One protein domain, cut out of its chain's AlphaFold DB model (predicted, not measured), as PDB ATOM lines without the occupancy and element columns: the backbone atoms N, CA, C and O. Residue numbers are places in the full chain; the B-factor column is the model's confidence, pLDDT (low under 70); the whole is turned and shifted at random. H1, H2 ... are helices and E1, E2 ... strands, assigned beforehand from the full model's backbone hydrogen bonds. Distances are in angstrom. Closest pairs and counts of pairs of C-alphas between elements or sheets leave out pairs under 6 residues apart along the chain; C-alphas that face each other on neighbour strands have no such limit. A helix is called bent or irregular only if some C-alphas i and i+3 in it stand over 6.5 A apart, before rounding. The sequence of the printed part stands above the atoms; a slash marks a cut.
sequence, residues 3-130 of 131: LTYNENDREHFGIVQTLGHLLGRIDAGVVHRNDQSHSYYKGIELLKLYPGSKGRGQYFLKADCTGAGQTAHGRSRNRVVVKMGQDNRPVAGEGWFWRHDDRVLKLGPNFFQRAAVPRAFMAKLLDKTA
ATOM      1  N   LEU A   3     233.937  98.273  33.807       92.88
ATOM      2  CA  LEU A   3     233.450  97.675  32.573       92.88
ATOM      3  C   LEU A   3     233.942  96.230  32.480       92.88
ATOM      4  O   LEU A   3     235.150  95.975  32.493       92.88
ATOM      5  N   THR A   4     233.005  95.295  32.362       94.75
ATOM      6  CA  THR A   4     233.296  93.877  32.133       94.75
ATOM      7  C   THR A   4     233.359  93.609  30.635       94.75
ATOM      8  O   THR A   4     232.501  94.063  29.883       94.75
ATOM      9  N   TYR A   5     234.385  92.880  30.198       92.06
ATOM     10  CA  TYR A   5     234.538  92.527  28.789       92.06
ATOM     11  C   TYR A   5     233.394  91.618  28.322       92.06
ATOM     12  O   TYR A   5     233.000  90.694  29.030       92.06
ATOM     13  N   ASN A   6     232.919  91.868  27.105       91.81
ATOM     14  CA  ASN A   6     231.905  91.086  26.406       91.81
ATOM     15  C   ASN A   6     232.448  90.820  25.003       91.81
ATOM     16  O   ASN A   6     232.701  91.764  24.261       91.81
ATOM     17  N   GLU A   7     232.659  89.553  24.665       87.94
ATOM     18  CA  GLU A   7     233.246  89.149  23.384       87.94
ATOM     19  C   GLU A   7     232.316  89.362  22.189       87.94
ATOM     20  O   GLU A   7     232.789  89.510  21.066       87.94
ATOM     21  N   ASN A   8     231.009  89.447  22.440       88.50
ATOM     22  CA  ASN A   8     230.005  89.703  21.414       88.50
ATOM     23  C   ASN A   8     229.810  91.204  21.143       88.50
ATOM     24  O   ASN A   8     229.042  91.578  20.258       88.50
ATOM     25  N   ASP A   9     230.493  92.074  21.895       86.06
ATOM     26  CA  ASP A   9     230.398  93.520  21.742       86.06
ATOM     27  C   ASP A   9     231.540  94.062  20.866       86.06
ATOM     28  O   ASP A   9     232.726  94.005  21.210       86.06
ATOM     29  N   ARG A  10     231.170  94.633  19.715       83.25
ATOM     30  CA  ARG A  10     232.120  95.241  18.774       83.25
ATOM     31  C   ARG A  10     232.838  96.452  19.370       83.25
ATOM     32  O   ARG A  10     234.001  96.672  19.033       83.25
ATOM     33  N   GLU A  11     232.194  97.217  20.254       85.38
ATOM     34  CA  GLU A  11     232.848  98.323  20.961       85.38
ATOM     35  C   GLU A  11     233.970  97.771  21.845       85.38
ATOM     36  O   GLU A  11     235.098  98.260  21.795       85.38
ATOM     37  N   HIS A  12     233.710  96.684  22.575       90.44
ATOM     38  CA  HIS A  12     234.709  96.053  23.435       90.44
ATOM     39  C   HIS A  12     235.886  95.470  22.651       90.44
ATOM     40  O   HIS A  12     237.030  95.592  23.096       90.44
ATOM     41  N   PHE A  13     235.641  94.906  21.467       88.50
ATOM     42  CA  PHE A  13     236.719  94.509  20.562       88.50
ATOM     43  C   PHE A  13     237.584  95.712  20.151       88.50
ATOM     44  O   PHE A  13     238.813  95.652  20.234       88.50
ATOM     45  N   GLY A  14     236.956  96.835  19.782       88.31
ATOM     46  CA  GLY A  14     237.657  98.080  19.461       88.31
ATOM     47  C   GLY A  14     238.487  98.619  20.632       88.31
ATOM     48  O   GLY A  14     239.632  99.037  20.440       88.31
ATOM     49  N   ILE A  15     237.961  98.539  21.860       91.88
ATOM     50  CA  ILE A  15     238.686  98.893  23.090       91.88
ATOM     51  C   ILE A  15     239.922  98.004  23.255       91.88
ATOM     52  O   ILE A  15     241.009  98.527  23.485       91.88
ATOM     53  N   VAL A  16     239.781  96.682  23.112       93.69
ATOM     54  CA  VAL A  16     240.889  95.721  23.250       93.69
ATOM     55  C   VAL A  16     241.999  95.988  22.235       93.69
ATOM     56  O   VAL A  16     243.171  96.029  22.612       93.69
ATOM     57  N   GLN A  17     241.643  96.207  20.966       91.94
ATOM     58  CA  GLN A  17     242.608  96.527  19.910       91.94
ATOM     59  C   GLN A  17     243.347  97.831  20.221       91.94
ATOM     60  O   GLN A  17     244.575  97.880  20.206       91.94
ATOM     61  N   THR A  18     242.599  98.873  20.587       92.81
ATOM     62  CA  THR A  18     243.161 100.190  20.921       92.81
ATOM     63  C   THR A  18     244.084 100.112  22.138       92.81
ATOM     64  O   THR A  18     245.190 100.652  22.108       92.81
ATOM     65  N   LEU A  19     243.659  99.409  23.193       95.31
ATOM     66  CA  LEU A  19     244.440  99.199  24.409       95.31
ATOM     67  C   LEU A  19     245.743  98.461  24.103       95.31
ATOM     68  O   LEU A  19     246.810  98.920  24.505       95.31
ATOM     69  N   GLY A  20     245.672  97.346  23.375       95.25
ATOM     70  CA  GLY A  20     246.858  96.563  23.045       95.25
ATOM     71  C   GLY A  20     247.831  97.344  22.164       95.25
ATOM     72  O   GLY A  20     249.016  97.404  22.478       95.25
ATOM     73  N   HIS A  21     247.342  98.036  21.131       94.06
ATOM     74  CA  HIS A  21     248.184  98.880  20.282       94.06
ATOM     75  C   HIS A  21     248.863 100.013  21.057       94.06
ATOM     76  O   HIS A  21     250.055 100.254  20.865       94.06
ATOM     77  N   LEU A  22     248.140 100.694  21.952       93.81
ATOM     78  CA  LEU A  22     248.727 101.729  22.801       93.81
ATOM     79  C   LEU A  22     249.834 101.152  23.689       93.81
ATOM     80  O   LEU A  22     250.928 101.708  23.726       93.81
ATOM     81  N   LEU A  23     249.580 100.024  24.358       95.31
ATOM     82  CA  LEU A  23     250.576  99.368  25.208       95.31
ATOM     83  C   LEU A  23     251.811  98.925  24.410       95.31
ATOM     84  O   LEU A  23     252.925  99.153  24.863       95.31
ATOM     85  N   GLY A  24     251.634  98.366  23.210       94.19
ATOM     86  CA  GLY A  24     252.757  97.950  22.364       94.19
ATOM     87  C   GLY A  24     253.600  99.129  21.868       94.19
ATOM     88  O   GLY A  24     254.823  99.044  21.842       94.19
ATOM     89  N   ARG A  25     252.966 100.265  21.543       93.12
ATOM     90  CA  ARG A  25     253.677 101.506  21.189       93.12
ATOM     91  C   ARG A  25     254.441 102.110  22.368       93.12
ATOM     92  O   ARG A  25     255.504 102.687  22.157       93.12
ATOM     93  N   ILE A  26     253.898 102.000  23.582       93.06
ATOM     94  CA  ILE A  26     254.589 102.411  24.812       93.06
ATOM     95  C   ILE A  26     255.812 101.518  25.047       93.06
ATOM     96  O   ILE A  26     256.894 102.043  25.290       93.06
ATOM     97  N   ASP A  27     255.661 100.196  24.926       92.62
ATOM     98  CA  ASP A  27     256.775  99.251  25.090       92.62
ATOM     99  C   ASP A  27     257.898  99.498  24.075       92.62
ATOM    100  O   ASP A  27     259.072  99.402  24.420       92.62
ATOM    101  N   ALA A  28     257.542  99.870  22.841       90.25
ATOM    102  CA  ALA A  28     258.486 100.234  21.785       90.25
ATOM    103  C   ALA A  28     259.085 101.651  21.942       90.25
ATOM    104  O   ALA A  28     259.868 102.080  21.100       90.25
ATOM    105  N   GLY A  29     258.697 102.418  22.968       88.50
ATOM    106  CA  GLY A  29     259.199 103.777  23.210       88.50
ATOM    107  C   GLY A  29     258.667 104.854  22.256       88.50
ATOM    108  O   GLY A  29     259.108 105.999  22.324       88.50
ATOM    109  N   VAL A  30     257.699 104.523  21.396       87.75
ATOM    110  CA  VAL A  30     257.132 105.433  20.381       87.75
ATOM    111  C   VAL A  30     256.102 106.394  20.984       87.75
ATOM    112  O   VAL A  30     255.859 107.469  20.444       87.75
ATOM    113  N   VAL A  31     255.466 106.016  22.096       87.00
ATOM    114  CA  VAL A  31     254.527 106.877  22.829       87.00
ATOM    115  C   VAL A  31     255.078 107.141  24.220       87.00
ATOM    116  O   VAL A  31     255.265 106.221  25.013       87.00
ATOM    117  N   HIS A  32     255.284 108.416  24.536       82.81
ATOM    118  CA  HIS A  32     255.874 108.847  25.798       82.81
ATOM    119  C   HIS A  32     255.224 110.128  26.325       82.81
ATOM    120  O   HIS A  32     254.533 110.849  25.607       82.81
ATOM    121  N   ARG A  33     255.506 110.458  27.587       79.75
ATOM    122  CA  ARG A  33     254.909 111.573  28.343       79.75
ATOM    123  C   ARG A  33     254.824 112.916  27.607       79.75
ATOM    124  O   ARG A  33     253.853 113.642  27.802       79.75
ATOM    125  N   ASN A  34     255.842 113.255  26.819       75.25
ATOM    126  CA  ASN A  34     255.951 114.562  26.167       75.25
ATOM    127  C   ASN A  34     255.188 114.649  24.837       75.25
ATOM    128  O   ASN A  34     255.132 115.720  24.239       75.25
ATOM    129  N   ASP A  35     254.588 113.548  24.379       74.12
ATOM    130  CA  ASP A  35     253.763 113.558  23.179       74.12
ATOM    131  C   ASP A  35     252.386 114.149  23.505       74.12
ATOM    132  O   ASP A  35     251.556 113.534  24.181       74.12
ATOM    133  N   GLN A  36     252.136 115.366  23.019       64.69
ATOM    134  CA  GLN A  36     250.893 116.086  23.281       64.69
ATOM    135  C   GLN A  36     249.663 115.373  22.702       64.69
ATOM    136  O   GLN A  36     248.588 115.459  23.301       64.69
ATOM    137  N   SER A  37     249.814 114.625  21.603       70.00
ATOM    138  CA  SER A  37     248.713 113.905  20.949       70.00
ATOM    139  C   SER A  37     248.196 112.740  21.805       70.00
ATOM    140  O   SER A  37     246.989 112.481  21.867       70.00
ATOM    141  N   HIS A  38     249.104 112.117  22.558       68.44
ATOM    142  CA  HIS A  38     248.827 111.018  23.480       68.44
ATOM    143  C   HIS A  38     248.717 111.465  24.938       68.44
ATOM    144  O   HIS A  38     248.274 110.691  25.791       68.44
ATOM    145  N   SER A  39     249.051 112.719  25.238       66.25
ATOM    146  CA  SER A  39     248.863 113.282  26.567       66.25
ATOM    147  C   SER A  39     247.369 113.378  26.897       66.25
ATOM    148  O   SER A  39     246.557 113.987  26.190       66.25
ATOM    149  N   TYR A  40     246.974 112.759  28.009       64.62
ATOM    150  CA  TYR A  40     245.647 112.965  28.572       64.62
ATOM    151  C   TYR A  40     245.656 114.240  29.413       64.62
ATOM    152  O   TYR A  40     245.755 114.200  30.643       64.62
ATOM    153  N   TYR A  41     245.621 115.393  28.735       53.75
ATOM    154  CA  TYR A  41     245.737 116.710  29.361       53.75
ATOM    155  C   TYR A  41     244.454 117.096  30.104       53.75
ATOM    156  O   TYR A  41     243.649 117.893  29.638       53.75
ATOM    157  N   LYS A  42     244.251 116.457  31.259       52.06
ATOM    158  CA  LYS A  42     243.841 117.040  32.548       52.06
ATOM    159  C   LYS A  42     243.225 115.994  33.447       52.06
ATOM    160  O   LYS A  42     243.319 116.158  34.653       52.06
ATOM    161  N   GLY A  43     242.631 114.936  32.895       56.62
ATOM    162  CA  GLY A  43     242.018 113.865  33.675       56.62
ATOM    163  C   GLY A  43     241.183 114.337  34.852       56.62
ATOM    164  O   GLY A  43     241.051 113.592  35.803       56.62
ATOM    165  N   ILE A  44     240.637 115.555  34.814       68.69
ATOM    166  CA  ILE A  44     239.917 116.136  35.945       68.69
ATOM    167  C   ILE A  44     238.648 115.324  36.167       68.69
ATOM    168  O   ILE A  44     238.344 114.979  37.296       68.69
ATOM    169  N   GLU A  45     237.956 114.943  35.097       72.94
ATOM    170  CA  GLU A  45     236.805 114.037  35.153       72.94
ATOM    171  C   GLU A  45     237.196 112.656  35.681       72.94
ATOM    172  O   GLU A  45     236.547 112.126  36.576       72.94
ATOM    173  N   LEU A  46     238.316 112.109  35.201       79.50
ATOM    174  CA  LEU A  46     238.833 110.823  35.666       79.50
ATOM    175  C   LEU A  46     239.239 110.877  37.148       79.50
ATOM    176  O   LEU A  46     238.944 109.952  37.890       79.50
ATOM    177  N   LEU A  47     239.852 111.968  37.604       81.56
ATOM    178  CA  LEU A  47     240.269 112.191  38.989       81.56
ATOM    179  C   LEU A  47     239.083 112.506  39.906       81.56
ATOM    180  O   LEU A  47     239.120 112.132  41.073       81.56
ATOM    181  N   LYS A  48     238.030 113.149  39.386       82.50
ATOM    182  CA  LYS A  48     236.754 113.344  40.087       82.50
ATOM    183  C   LYS A  48     236.044 112.009  40.307       82.50
ATOM    184  O   LYS A  48     235.564 111.754  41.402       82.50
ATOM    185  N   LEU A  49     235.992 111.161  39.277       84.06
ATOM    186  CA  LEU A  49     235.319 109.859  39.330       84.06
ATOM    187  C   LEU A  49     236.146 108.782  40.045       84.06
ATOM    188  O   LEU A  49     235.582 107.867  40.637       84.06
ATOM    189  N   TYR A  50     237.476 108.889  39.998       85.94
ATOM    190  CA  TYR A  50     238.419 107.965  40.625       85.94
ATOM    191  C   TYR A  50     239.486 108.742  41.419       85.94
ATOM    192  O   TYR A  50     240.639 108.838  40.973       85.94
ATOM    193  N   PRO A  51     239.139 109.299  42.597       82.94
ATOM    194  CA  PRO A  51     240.113 109.938  43.481       82.94
ATOM    195  C   PRO A  51     241.257 108.966  43.813       82.94
ATOM    196  O   PRO A  51     241.026 107.787  44.061       82.94
ATOM    197  N   GLY A  52     242.510 109.426  43.756       82.50
ATOM    198  CA  GLY A  52     243.690 108.572  43.982       82.50
ATOM    199  C   GLY A  52     244.159 107.752  42.768       82.50
ATOM    200  O   GLY A  52     245.213 107.116  42.820       82.50
ATOM    201  N   SER A  53     243.465 107.826  41.627       80.38
ATOM    202  CA  SER A  53     243.923 107.212  40.366       80.38
ATOM    203  C   SER A  53     245.277 107.747  39.876       80.38
ATOM    204  O   SER A  53     245.943 107.065  39.097       80.38
ATOM    205  N   LYS A  54     245.741 108.902  40.376       83.31
ATOM    206  CA  LYS A  54     247.067 109.480  40.108       83.31
ATOM    207  C   LYS A  54     247.790 109.852  41.403       83.31
ATOM    208  O   LYS A  54     247.344 110.727  42.138       83.31
ATOM    209  N   GLY A  55     248.937 109.225  41.633       82.31
ATOM    210  CA  GLY A  55     249.915 109.604  42.648       82.31
ATOM    211  C   GLY A  55     250.985 110.558  42.107       82.31
ATOM    212  O   GLY A  55     250.992 110.929  40.929       82.31
ATOM    213  N   ARG A  56     251.929 110.950  42.972       83.50
ATOM    214  CA  ARG A  56     253.070 111.804  42.596       83.50
ATOM    215  C   ARG A  56     253.841 111.170  41.433       83.50
ATOM    216  O   ARG A  56     254.071 109.967  41.437       83.50
ATOM    217  N   GLY A  57     254.208 111.963  40.427       83.25
ATOM    218  CA  GLY A  57     254.999 111.520  39.267       83.25
ATOM    219  C   GLY A  57     254.302 110.553  38.294       83.25
ATOM    220  O   GLY A  57     254.843 110.308  37.222       83.25
ATOM    221  N   GLN A  58     253.104 110.057  38.613       89.62
ATOM    222  CA  GLN A  58     252.285 109.261  37.697       89.62
ATOM    223  C   GLN A  58     251.596 110.171  36.682       89.62
ATOM    224  O   GLN A  58     251.333 111.346  36.949       89.62
ATOM    225  N   TYR A  59     251.279 109.637  35.511       88.75
ATOM    226  CA  TYR A  59     250.574 110.365  34.460       88.75
ATOM    227  C   TYR A  59     249.688 109.416  33.656       88.75
ATOM    228  O   TYR A  59     249.621 108.223  33.939       88.75
ATOM    229  N   PHE A  60     248.964 109.963  32.686       91.12
ATOM    230  CA  PHE A  60     248.052 109.201  31.847       91.12
ATOM    231  C   PHE A  60     248.393 109.422  30.380       91.12
ATOM    232  O   PHE A  60     248.627 110.559  29.958       91.12
ATOM    233  N   LEU A  61     248.378 108.334  29.620       91.94
ATOM    234  CA  LEU A  61     248.460 108.348  28.164       91.94
ATOM    235  C   LEU A  61     247.136 107.871  27.581       91.94
ATOM    236  O   LEU A  61     246.412 107.111  28.227       91.94
ATOM    237  N   LYS A  62     246.813 108.324  26.371       91.38
ATOM    238  CA  LYS A  62     245.564 107.983  25.691       91.38
ATOM    239  C   LYS A  62     245.782 107.549  24.245       91.38
ATOM    240  O   LYS A  62     246.715 108.000  23.579       91.38
ATOM    241  N   ALA A  63     244.847 106.758  23.740       90.19
ATOM    242  CA  ALA A  63     244.662 106.508  22.318       90.19
ATOM    243  C   ALA A  63     243.176 106.604  21.971       90.19
ATOM    244  O   ALA A  63     242.326 106.148  22.736       90.19
ATOM    245  N   ASP A  64     242.874 107.201  20.822       87.19
ATOM    246  CA  ASP A  64     241.512 107.235  20.300       87.19
ATOM    247  C   ASP A  64     241.164 105.865  19.699       87.19
ATOM    248  O   ASP A  64     241.953 105.284  18.951       87.19
ATOM    249  N   CYS A  65     239.980 105.353  20.021       82.50
ATOM    250  CA  CYS A  65     239.447 104.140  19.422       82.50
ATOM    251  C   CYS A  65     239.116 104.367  17.944       82.50
ATOM    252  O   CYS A  65     238.599 105.418  17.557       82.50
ATOM    253  N   THR A  66     239.384 103.359  17.117       69.75
ATOM    254  CA  THR A  66     238.950 103.330  15.718       69.75
ATOM    255  C   THR A  66     237.456 102.987  15.647       69.75
ATOM    256  O   THR A  66     237.003 102.053  16.304       69.75
ATOM    257  N   GLY A  67     236.666 103.745  14.873       58.62
ATOM    258  CA  GLY A  67     235.230 103.481  14.681       58.62
ATOM    259  C   GLY A  67     234.321 104.716  14.744       58.62
ATOM    260  O   GLY A  67     234.780 105.842  14.945       58.62
ATOM    261  N   ALA A  68     233.019 104.492  14.530       45.69
ATOM    262  CA  ALA A  68     231.987 105.527  14.546       45.69
ATOM    263  C   ALA A  68     231.695 105.982  15.984       45.69
ATOM    264  O   ALA A  68     231.333 105.185  16.845       45.69
ATOM    265  N   GLY A  69     231.877 107.273  16.233       50.16
ATOM    266  CA  GLY A  69     231.720 107.879  17.552       50.16
ATOM    267  C   GLY A  69     232.410 109.229  17.598       50.16
ATOM    268  O   GLY A  69     233.230 109.454  18.477       50.16
ATOM    269  N   GLN A  70     232.153 110.071  16.592       48.53
ATOM    270  CA  GLN A  70     232.549 111.477  16.598       48.53
ATOM    271  C   GLN A  70     231.354 112.299  17.078       48.53
ATOM    272  O   GLN A  70     230.235 112.094  16.612       48.53
ATOM    273  N   THR A  71     231.578 113.249  17.985       48.09
ATOM    274  CA  THR A  71     230.591 114.311  18.235       48.09
ATOM    275  C   THR A  71     230.363 115.134  16.966       48.09
ATOM    276  O   THR A  71     231.222 115.162  16.085       48.09
ATOM    277  N   ALA A  72     229.236 115.850  16.876       40.12
ATOM    278  CA  ALA A  72     228.853 116.658  15.707       40.12
ATOM    279  C   ALA A  72     229.922 117.680  15.246       40.12
ATOM    280  O   ALA A  72     229.890 118.142  14.111       40.12
ATOM    281  N   HIS A  73     230.898 118.001  16.104       48.47
ATOM    282  CA  HIS A  73     232.025 118.900  15.824       48.47
ATOM    283  C   HIS A  73     233.377 118.171  15.662       48.47
ATOM    284  O   HIS A  73     234.432 118.784  15.813       48.47
ATOM    285  N   GLY A  74     233.372 116.853  15.439       51.31
ATOM    286  CA  GLY A  74     234.570 116.036  15.201       51.31
ATOM    287  C   GLY A  74     235.504 115.861  16.409       51.31
ATOM    288  O   GLY A  74     236.605 115.332  16.257       51.31
ATOM    289  N   ARG A  75     235.106 116.316  17.609       51.59
ATOM    290  CA  ARG A  75     236.037 116.588  18.724       51.59
ATOM    291  C   ARG A  75     236.125 115.503  19.805       51.59
ATOM    292  O   ARG A  75     237.140 115.445  20.505       51.59
ATOM    293  N   SER A  76     235.141 114.613  19.918       53.50
ATOM    294  CA  SER A  76     235.170 113.535  20.921       53.50
ATOM    295  C   SER A  76     235.070 112.186  20.238       53.50
ATOM    296  O   SER A  76     234.008 111.825  19.749       53.50
ATOM    297  N   ARG A  77     236.203 111.480  20.191       73.12
ATOM    298  CA  ARG A  77     236.298 110.050  19.893       73.12
ATOM    299  C   ARG A  77     236.294 109.297  21.217       73.12
ATOM    300  O   ARG A  77     236.847 109.804  22.193       73.12
ATOM    301  N   ASN A  78     235.715 108.101  21.239       84.12
ATOM    302  CA  ASN A  78     235.949 107.139  22.314       84.12
ATOM    303  C   ASN A  78     237.468 106.955  22.508       84.12
ATOM    304  O   ASN A  78     238.201 106.887  21.521       84.12
ATOM    305  N   ARG A  79     237.957 106.894  23.750       88.50
ATOM    306  CA  ARG A  79     239.391 106.792  24.058       88.50
ATOM    307  C   ARG A  79     239.675 105.698  25.066       88.50
ATOM    308  O   ARG A  79     238.943 105.527  26.038       88.50
ATOM    309  N   VAL A  80     240.813 105.045  24.894       92.19
ATOM    310  CA  VAL A  80     241.451 104.264  25.951       92.19
ATOM    311  C   VAL A  80     242.469 105.150  26.649       92.19
ATOM    312  O   VAL A  80     243.276 105.807  25.994       92.19
ATOM    313  N   VAL A  81     242.433 105.159  27.977       93.25
ATOM    314  CA  VAL A  81     243.380 105.866  28.840       93.25
ATOM    315  C   VAL A  81     244.108 104.836  29.692       93.25
ATOM    316  O   VAL A  81     243.464 103.997  30.317       93.25
ATOM    317  N   VAL A  82     245.436 104.898  29.747       94.31
ATOM    318  CA  VAL A  82     246.271 104.015  30.574       94.31
ATOM    319  C   VAL A  82     247.053 104.824  31.594       94.31
ATOM    320  O   VAL A  82     247.504 105.942  31.318       94.31
ATOM    321  N   LYS A  83     247.203 104.262  32.792       93.69
ATOM    322  CA  LYS A  83     248.023 104.847  33.849       93.69
ATOM    323  C   LYS A  83     249.488 104.503  33.631       93.69
ATOM    324  O   LYS A  83     249.835 103.341  33.449       93.69
ATOM    325  N   MET A  84     250.337 105.512  33.748       93.69
ATOM    326  CA  MET A  84     251.785 105.382  33.687       93.69
ATOM    327  C   MET A  84     252.397 105.575  35.073       93.69
ATOM    328  O   MET A  84     252.014 106.485  35.820       93.69
ATOM    329  N   GLY A  85     253.343 104.704  35.408       92.12
ATOM    330  CA  GLY A  85     254.188 104.800  36.587       92.12
ATOM    331  C   GLY A  85     255.235 105.909  36.466       92.12
ATOM    332  O   GLY A  85     255.391 106.552  35.426       92.12
ATOM    333  N   GLN A  86     255.964 106.137  37.558       90.00
ATOM    334  CA  GLN A  86     257.104 107.065  37.573       90.00
ATOM    335  C   GLN A  86     258.283 106.551  36.732       90.00
ATOM    336  O   GLN A  86     259.096 107.336  36.259       90.00
ATOM    337  N   ASP A  87     258.340 105.238  36.526       90.94
ATOM    338  CA  ASP A  87     259.303 104.503  35.705       90.94
ATOM    339  C   ASP A  87     258.988 104.559  34.199       90.94
ATOM    340  O   ASP A  87     259.630 103.876  33.407       90.94
ATOM    341  N   ASN A  88     257.995 105.362  33.798       88.75
ATOM    342  CA  ASN A  88     257.476 105.442  32.432       88.75
ATOM    343  C   ASN A  88     256.927 104.116  31.886       88.75
ATOM    344  O   ASN A  88     256.813 103.961  30.672       88.75
ATOM    345  N   ARG A  89     256.522 103.183  32.757       91.81
ATOM    346  CA  ARG A  89     255.865 101.936  32.345       91.81
ATOM    347  C   ARG A  89     254.364 101.965  32.636       91.81
ATOM    348  O   ARG A  89     253.935 102.654  33.567       91.81
ATOM    349  N   PRO A  90     253.540 101.233  31.866       93.50
ATOM    350  CA  PRO A  90     252.129 101.074  32.189       93.50
ATOM    351  C   PRO A  90     251.956 100.394  33.549       93.50
ATOM    352  O   PRO A  90     252.558  99.353  33.813       93.50
ATOM    353  N   VAL A  91     251.093 100.946  34.400       93.38
ATOM    354  CA  VAL A  91     250.686 100.271  35.637       93.38
ATOM    355  C   VAL A  91     249.751  99.122  35.264       93.38
ATOM    356  O   VAL A  91     248.734  99.323  34.597       93.38
ATOM    357  N   ALA A  92     250.105  97.903  35.671       91.50
ATOM    358  CA  ALA A  92     249.373  96.700  35.294       91.50
ATOM    359  C   ALA A  92     247.895  96.774  35.718       91.50
ATOM    360  O   ALA A  92     247.585  97.061  36.870       91.50
ATOM    361  N   GLY A  93     246.987  96.516  34.773       92.75
ATOM    362  CA  GLY A  93     245.541  96.505  35.022       92.75
ATOM    363  C   GLY A  93     244.900  97.878  35.265       92.75
ATOM    364  O   GLY A  93     243.709  97.941  35.561       92.75
ATOM    365  N   GLU A  94     245.644  98.980  35.137       94.06
ATOM    366  CA  GLU A  94     245.131 100.330  35.392       94.06
ATOM    367  C   GLU A  94     244.867 101.093  34.087       94.06
ATOM    368  O   GLU A  94     245.761 101.678  33.465       94.06
ATOM    369  N   GLY A  95     243.593 101.106  33.688       94.62
ATOM    370  CA  GLY A  95     243.125 101.786  32.489       94.62
ATOM    371  C   GLY A  95     241.624 102.055  32.505       94.62
ATOM    372  O   GLY A  95     240.862 101.442  33.257       94.62
ATOM    373  N   TRP A  96     241.201 102.992  31.663       94.38
ATOM    374  CA  TRP A  96     239.828 103.470  31.571       94.38
ATOM    375  C   TRP A  96     239.400 103.621  30.120       94.38
ATOM    376  O   TRP A  96     240.199 103.955  29.245       94.38
ATOM    377  N   PHE A  97     238.112 103.424  29.893       91.56
ATOM    378  CA  PHE A  97     237.433 103.805  28.673       91.56
ATOM    379  C   PHE A  97     236.739 105.143  28.893       91.56
ATOM    380  O   PHE A  97     235.878 105.255  29.769       91.56
ATOM    381  N   TRP A  98     237.124 106.151  28.118       88.38
ATOM    382  CA  TRP A  98     236.413 107.420  28.050       88.38
ATOM    383  C   TRP A  98     235.529 107.426  26.817       88.38
ATOM    384  O   TRP A  98     236.013 107.366  25.685       88.38
ATOM    385  N   ARG A  99     234.227 107.477  27.044       83.81
ATOM    386  CA  ARG A  99     233.230 107.520  25.989       83.81
ATOM    387  C   ARG A  99     233.059 108.937  25.464       83.81
ATOM    388  O   ARG A  99     233.278 109.908  26.178       83.81
ATOM    389  N   HIS A 100     232.620 109.041  24.217       78.94
ATOM    390  CA  HIS A 100     232.294 110.313  23.569       78.94
ATOM    391  C   HIS A 100     231.172 111.108  24.269       78.94
ATOM    392  O   HIS A 100     231.024 112.291  23.980       78.94
ATOM    393  N   ASP A 101     230.402 110.471  25.156       77.25
ATOM    394  CA  ASP A 101     229.337 111.060  25.977       77.25
ATOM    395  C   ASP A 101     229.787 111.365  27.422       77.25
ATOM    396  O   ASP A 101     228.984 111.360  28.353       77.25
ATOM    397  N   ASP A 102     231.091 111.573  27.610       77.56
ATOM    398  CA  ASP A 102     231.751 111.946  28.866       77.56
ATOM    399  C   ASP A 102     231.678 110.913  30.006       77.56
ATOM    400  O   ASP A 102     232.129 111.159  31.129       77.56
ATOM    401  N   ARG A 103     231.209 109.690  29.729       83.62
ATOM    402  CA  ARG A 103     231.285 108.588  30.697       83.62
ATOM    403  C   ARG A 103     232.687 107.985  30.753       83.62
ATOM    404  O   ARG A 103     233.263 107.624  29.728       83.62
ATOM    405  N   VAL A 104     233.204 107.790  31.970       88.25
ATOM    406  CA  VAL A 104     234.505 107.142  32.217       88.25
ATOM    407  C   VAL A 104     234.325 105.835  32.985       88.25
ATOM    408  O   VAL A 104     233.903 105.817  34.147       88.25
ATOM    409  N   LEU A 105     234.702 104.724  32.358       91.44
ATOM    410  CA  LEU A 105     234.555 103.377  32.907       91.44
ATOM    411  C   LEU A 105     235.931 102.759  33.156       91.44
ATOM    412  O   LEU A 105     236.767 102.748  32.257       91.44
ATOM    413  N   LYS A 106     236.184 102.232  34.360       94.31
ATOM    414  CA  LYS A 106     237.432 101.502  34.634       94.31
ATOM    415  C   LYS A 106     237.409 100.179  33.873       94.31
ATOM    416  O   LYS A 106     236.418  99.461  33.948       94.31
ATOM    417  N   LEU A 107     238.468  99.846  33.147       95.94
ATOM    418  CA  LEU A 107     238.540  98.589  32.404       95.94
ATOM    419  C   LEU A 107     238.765  97.417  33.362       95.94
ATOM    420  O   LEU A 107     239.646  97.465  34.220       95.94
ATOM    421  N   GLY A 108     237.971  96.359  33.213       96.19
ATOM    422  CA  GLY A 108     238.174  95.106  33.936       96.19
ATOM    423  C   GLY A 108     239.406  94.323  33.450       96.19
ATOM    424  O   GLY A 108     239.901  94.559  32.344       96.19
ATOM    425  N   PRO A 109     239.879  93.335  34.231       95.12
ATOM    426  CA  PRO A 109     241.105  92.580  33.941       95.12
ATOM    427  C   PRO A 109     241.074  91.858  32.584       95.12
ATOM    428  O   PRO A 109     242.094  91.785  31.897       95.12
ATOM    429  N   ASN A 110     239.899  91.396  32.148       96.25
ATOM    430  CA  ASN A 110     239.738  90.678  30.881       96.25
ATOM    431  C   ASN A 110     240.097  91.539  29.659       96.25
ATOM    432  O   ASN A 110     240.572  90.998  28.663       96.25
ATOM    433  N   PHE A 111     239.952  92.869  29.727       96.69
ATOM    434  CA  PHE A 111     240.411  93.748  28.644       96.69
ATOM    435  C   PHE A 111     241.928  93.662  28.461       96.69
ATOM    436  O   PHE A 111     242.404  93.568  27.334       96.69
ATOM    437  N   PHE A 112     242.690  93.637  29.558       96.75
ATOM    438  CA  PHE A 112     244.152  93.557  29.524       96.75
ATOM    439  C   PHE A 112     244.645  92.184  29.069       96.75
ATOM    440  O   PHE A 112     245.589  92.106  28.287       96.75
ATOM    441  N   GLN A 113     243.975  91.110  29.501       96.19
ATOM    442  CA  GLN A 113     244.268  89.754  29.024       96.19
ATOM    443  C   GLN A 113     244.075  89.647  27.508       96.19
ATOM    444  O   GLN A 113     244.950  89.157  26.801       96.19
ATOM    445  N   ARG A 114     242.955  90.161  26.983       95.56
ATOM    446  CA  ARG A 114     242.672  90.142  25.540       95.56
ATOM    447  C   ARG A 114     243.578  91.096  24.753       95.56
ATOM    448  O   ARG A 114     243.949  90.788  23.624       95.56
ATOM    449  N   ALA A 115     243.991  92.212  25.354       96.19
ATOM    450  CA  ALA A 115     244.906  93.177  24.747       96.19
ATOM    451  C   ALA A 115     246.361  92.680  24.655       96.19
ATOM    452  O   ALA A 115     247.159  93.302  23.953       96.19
ATOM    453  N   ALA A 116     246.715  91.563  25.300       96.06
ATOM    454  CA  ALA A 116     248.062  90.994  25.239       96.06
ATOM    455  C   ALA A 116     248.485  90.622  23.806       96.06
ATOM    456  O   ALA A 116     249.625  90.874  23.418       96.06
ATOM    457  N   VAL A 117     247.561  90.082  23.000       94.56
ATOM    458  CA  VAL A 117     247.852  89.688  21.612       94.56
ATOM    459  C   VAL A 117     248.105  90.913  20.715       94.56
ATOM    460  O   VAL A 117     249.187  90.979  20.125       94.56
ATOM    461  N   PRO A 118     247.214  91.928  20.641       93.44
ATOM    462  CA  PRO A 118     247.500  93.144  19.874       93.44
ATOM    463  C   PRO A 118     248.723  93.916  20.390       93.44
ATOM    464  O   PRO A 118     249.436  94.525  19.597       93.44
ATOM    465  N   ARG A 119     249.006  93.866  21.702       95.44
ATOM    466  CA  ARG A 119     250.214  94.456  22.300       95.44
ATOM    467  C   ARG A 119     251.487  93.833  21.741       95.44
ATOM    468  O   ARG A 119     252.336  94.560  21.230       95.44
ATOM    469  N   ALA A 120     251.597  92.506  21.798       94.38
ATOM    470  CA  ALA A 120     252.753  91.783  21.274       94.38
ATOM    471  C   ALA A 120     252.917  91.983  19.759       94.38
ATOM    472  O   ALA A 120     254.029  92.204  19.279       94.38
ATOM    473  N   PHE A 121     251.809  91.957  19.012       94.19
ATOM    474  CA  PHE A 121     251.819  92.235  17.578       94.19
ATOM    475  C   PHE A 121     252.362  93.637  17.273       94.19
ATOM    476  O   PHE A 121     253.270  93.773  16.456       94.19
ATOM    477  N   MET A 122     251.846  94.666  17.952       93.62
ATOM    478  CA  MET A 122     252.246  96.053  17.718       93.62
ATOM    479  C   MET A 122     253.711  96.307  18.086       93.62
ATOM    480  O   MET A 122     254.423  96.946  17.319       93.62
ATOM    481  N   ALA A 123     254.187  95.766  19.211       89.75
ATOM    482  CA  ALA A 123     255.596  95.876  19.590       89.75
ATOM    483  C   ALA A 123     256.516  95.258  18.519       89.75
ATOM    484  O   ALA A 123     257.467  95.894  18.075       89.75
ATOM    485  N   LYS A 124     256.176  94.057  18.025       91.31
ATOM    486  CA  LYS A 124     256.928  93.378  16.956       91.31
ATOM    487  C   LYS A 124     256.880  94.126  15.622       91.31
ATOM    488  O   LYS A 124     257.853  94.104  14.874       91.31
ATOM    489  N   LEU A 125     255.742  94.735  15.292       91.69
ATOM    490  CA  LEU A 125     255.591  95.523  14.071       91.69
ATOM    491  C   LEU A 125     256.553  96.718  14.069       91.69
ATOM    492  O   LEU A 125     257.188  96.974  13.053       91.69
ATOM    493  N   LEU A 126     256.672  97.405  15.206       88.25
ATOM    494  CA  LEU A 126     257.497  98.606  15.348       88.25
ATOM    495  C   LEU A 126     258.994  98.290  15.438       88.25
ATOM    496  O   LEU A 126     259.804  99.037  14.896       88.25
ATOM    497  N   ASP A 127     259.355  97.161  16.047       82.50
ATOM    498  CA  ASP A 127     260.735  96.661  16.072       82.50
ATOM    499  C   ASP A 127     261.266  96.401  14.650       82.50
ATOM    500  O   ASP A 127     262.346  96.846  14.273       82.50
ATOM    501  N   LYS A 128     260.441  95.793  13.788       68.81
ATOM    502  CA  LYS A 128     260.786  95.538  12.380       68.81
ATOM    503  C   LYS A 128     260.933  96.788  11.516       68.81
ATOM    504  O   LYS A 128     261.510  96.694  10.443       68.81
ATOM    505  N   THR A 129     260.371  97.921  11.931       62.06
ATOM    506  CA  THR A 129     260.504  99.194  11.203       62.06
ATOM    507  C   THR A 129     261.725 100.009  11.629       62.06
ATOM    508  O   THR A 129     261.996 101.036  11.016       62.06
ATOM    509  N   ALA A 130     262.441  99.581  12.674       57.59
ATOM    510  CA  ALA A 130     263.650 100.240  13.169       57.59
ATOM    511  C   ALA A 130     264.959  99.625  12.624       57.59
ATOM    512  O   ALA A 130     266.030 100.161  12.909       57.59
TER     513      ALA A 130
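What this domain is: This is residues 3 to 130 of the 131 residues of an uncharacterized protein of Pacificitalea manganoxidans (UniProt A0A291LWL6). A strongly twisted sheet of four strands, E1 to E4, has the long helix H1 slanting across one face, and a second long helix, H3, crosses over H1 as an X near the middles of both. The short helix H2 only grazes the sheet near E4. The printed part has 128 residues, with named elements in the order H1, H2, E1, E2, E3, E4, H3. The sheet runs E1, E2, E3, E4, all antiparallel, and the class is mixed, helices and strands. The whole is compact, with a radius of gyration of the C-alphas of 14.0 A and spans of 38 by 38 by 30 A.

Where its parts are: Start at Leu 3 and go on to C-alpha 10 at (232.120, 95.241, 18.774), where H1 begins; it takes residues 10 to 27 and is 25.8 A long. H2 follows at residues 44 to 49. Find C-alpha 59 at (250.574, 110.365, 34.460), where E1, residues 59 to 64, begins. E2 is residues 79 to 84. E3, residues 90 to 98 and 17.4 A long, bends by 91 degrees at residue 93. E4 is residues 104 to 107. H3, residues 109 to 127, runs 26.9 A to C-alpha 127 at (260.735, 96.661, 16.072); it has a kink of 39 degrees near residue 117 and is only just irregular, with C-alphas 114 and 117 6.52 A apart.

How they stand to each other: Look first at the sheet, a meander, each strand the antiparallel neighbour of the one before. In the hairpin of E1 and E2, N 82 and O 61 are within hydrogen-bond range at 2.9 A. In the hairpin of E2 and E3, look at N 81 and O 96, 2.8 A; in that of E3 and E4, at N 105 and O 97, 2.9 A. H1 is on the sheet at a height over the sheet of 8.4 A, over E1 and E2; on the local plane it runs slantwise to the strands, at 43 degrees to E1. Its closest C-alphas to E2 are those of Leu 19 and Val 80, 6.1 A. H1 and H3, on one face of the sheet, give two layers. H1 and H3 touch, the closest C-alphas being those of Gly 20 and Arg 119, 4.0 A, with a steep tilt of 50 degrees, the same way. H2 only grazes the sheet, with its residues 45 to 49; the closest C-alphas of H2 and E4 are those of Leu 46 and Val 104, 6.6 A. H2 and H3 are apart. Every O i to N i+4 pair is within hydrogen-bond range in H1 and H2, and 13 of 15 are in H3.

The domain as a whole: The two C-alphas farthest apart are those of Lys 48 and Lys 128, 40.8 A. The printed part has no cut. The links H1 to H2 and E1 to E2 are long; the second, residues 65 to 78, has C-alphas 9 to 23 A from the mean of the C-alphas. Mean pLDDT of the printed part is 83.6; look for values under 70 at residue 36, residues 38 to 44, of which 44 belongs to H2, residues 66 to 76 and residues 128 to 130.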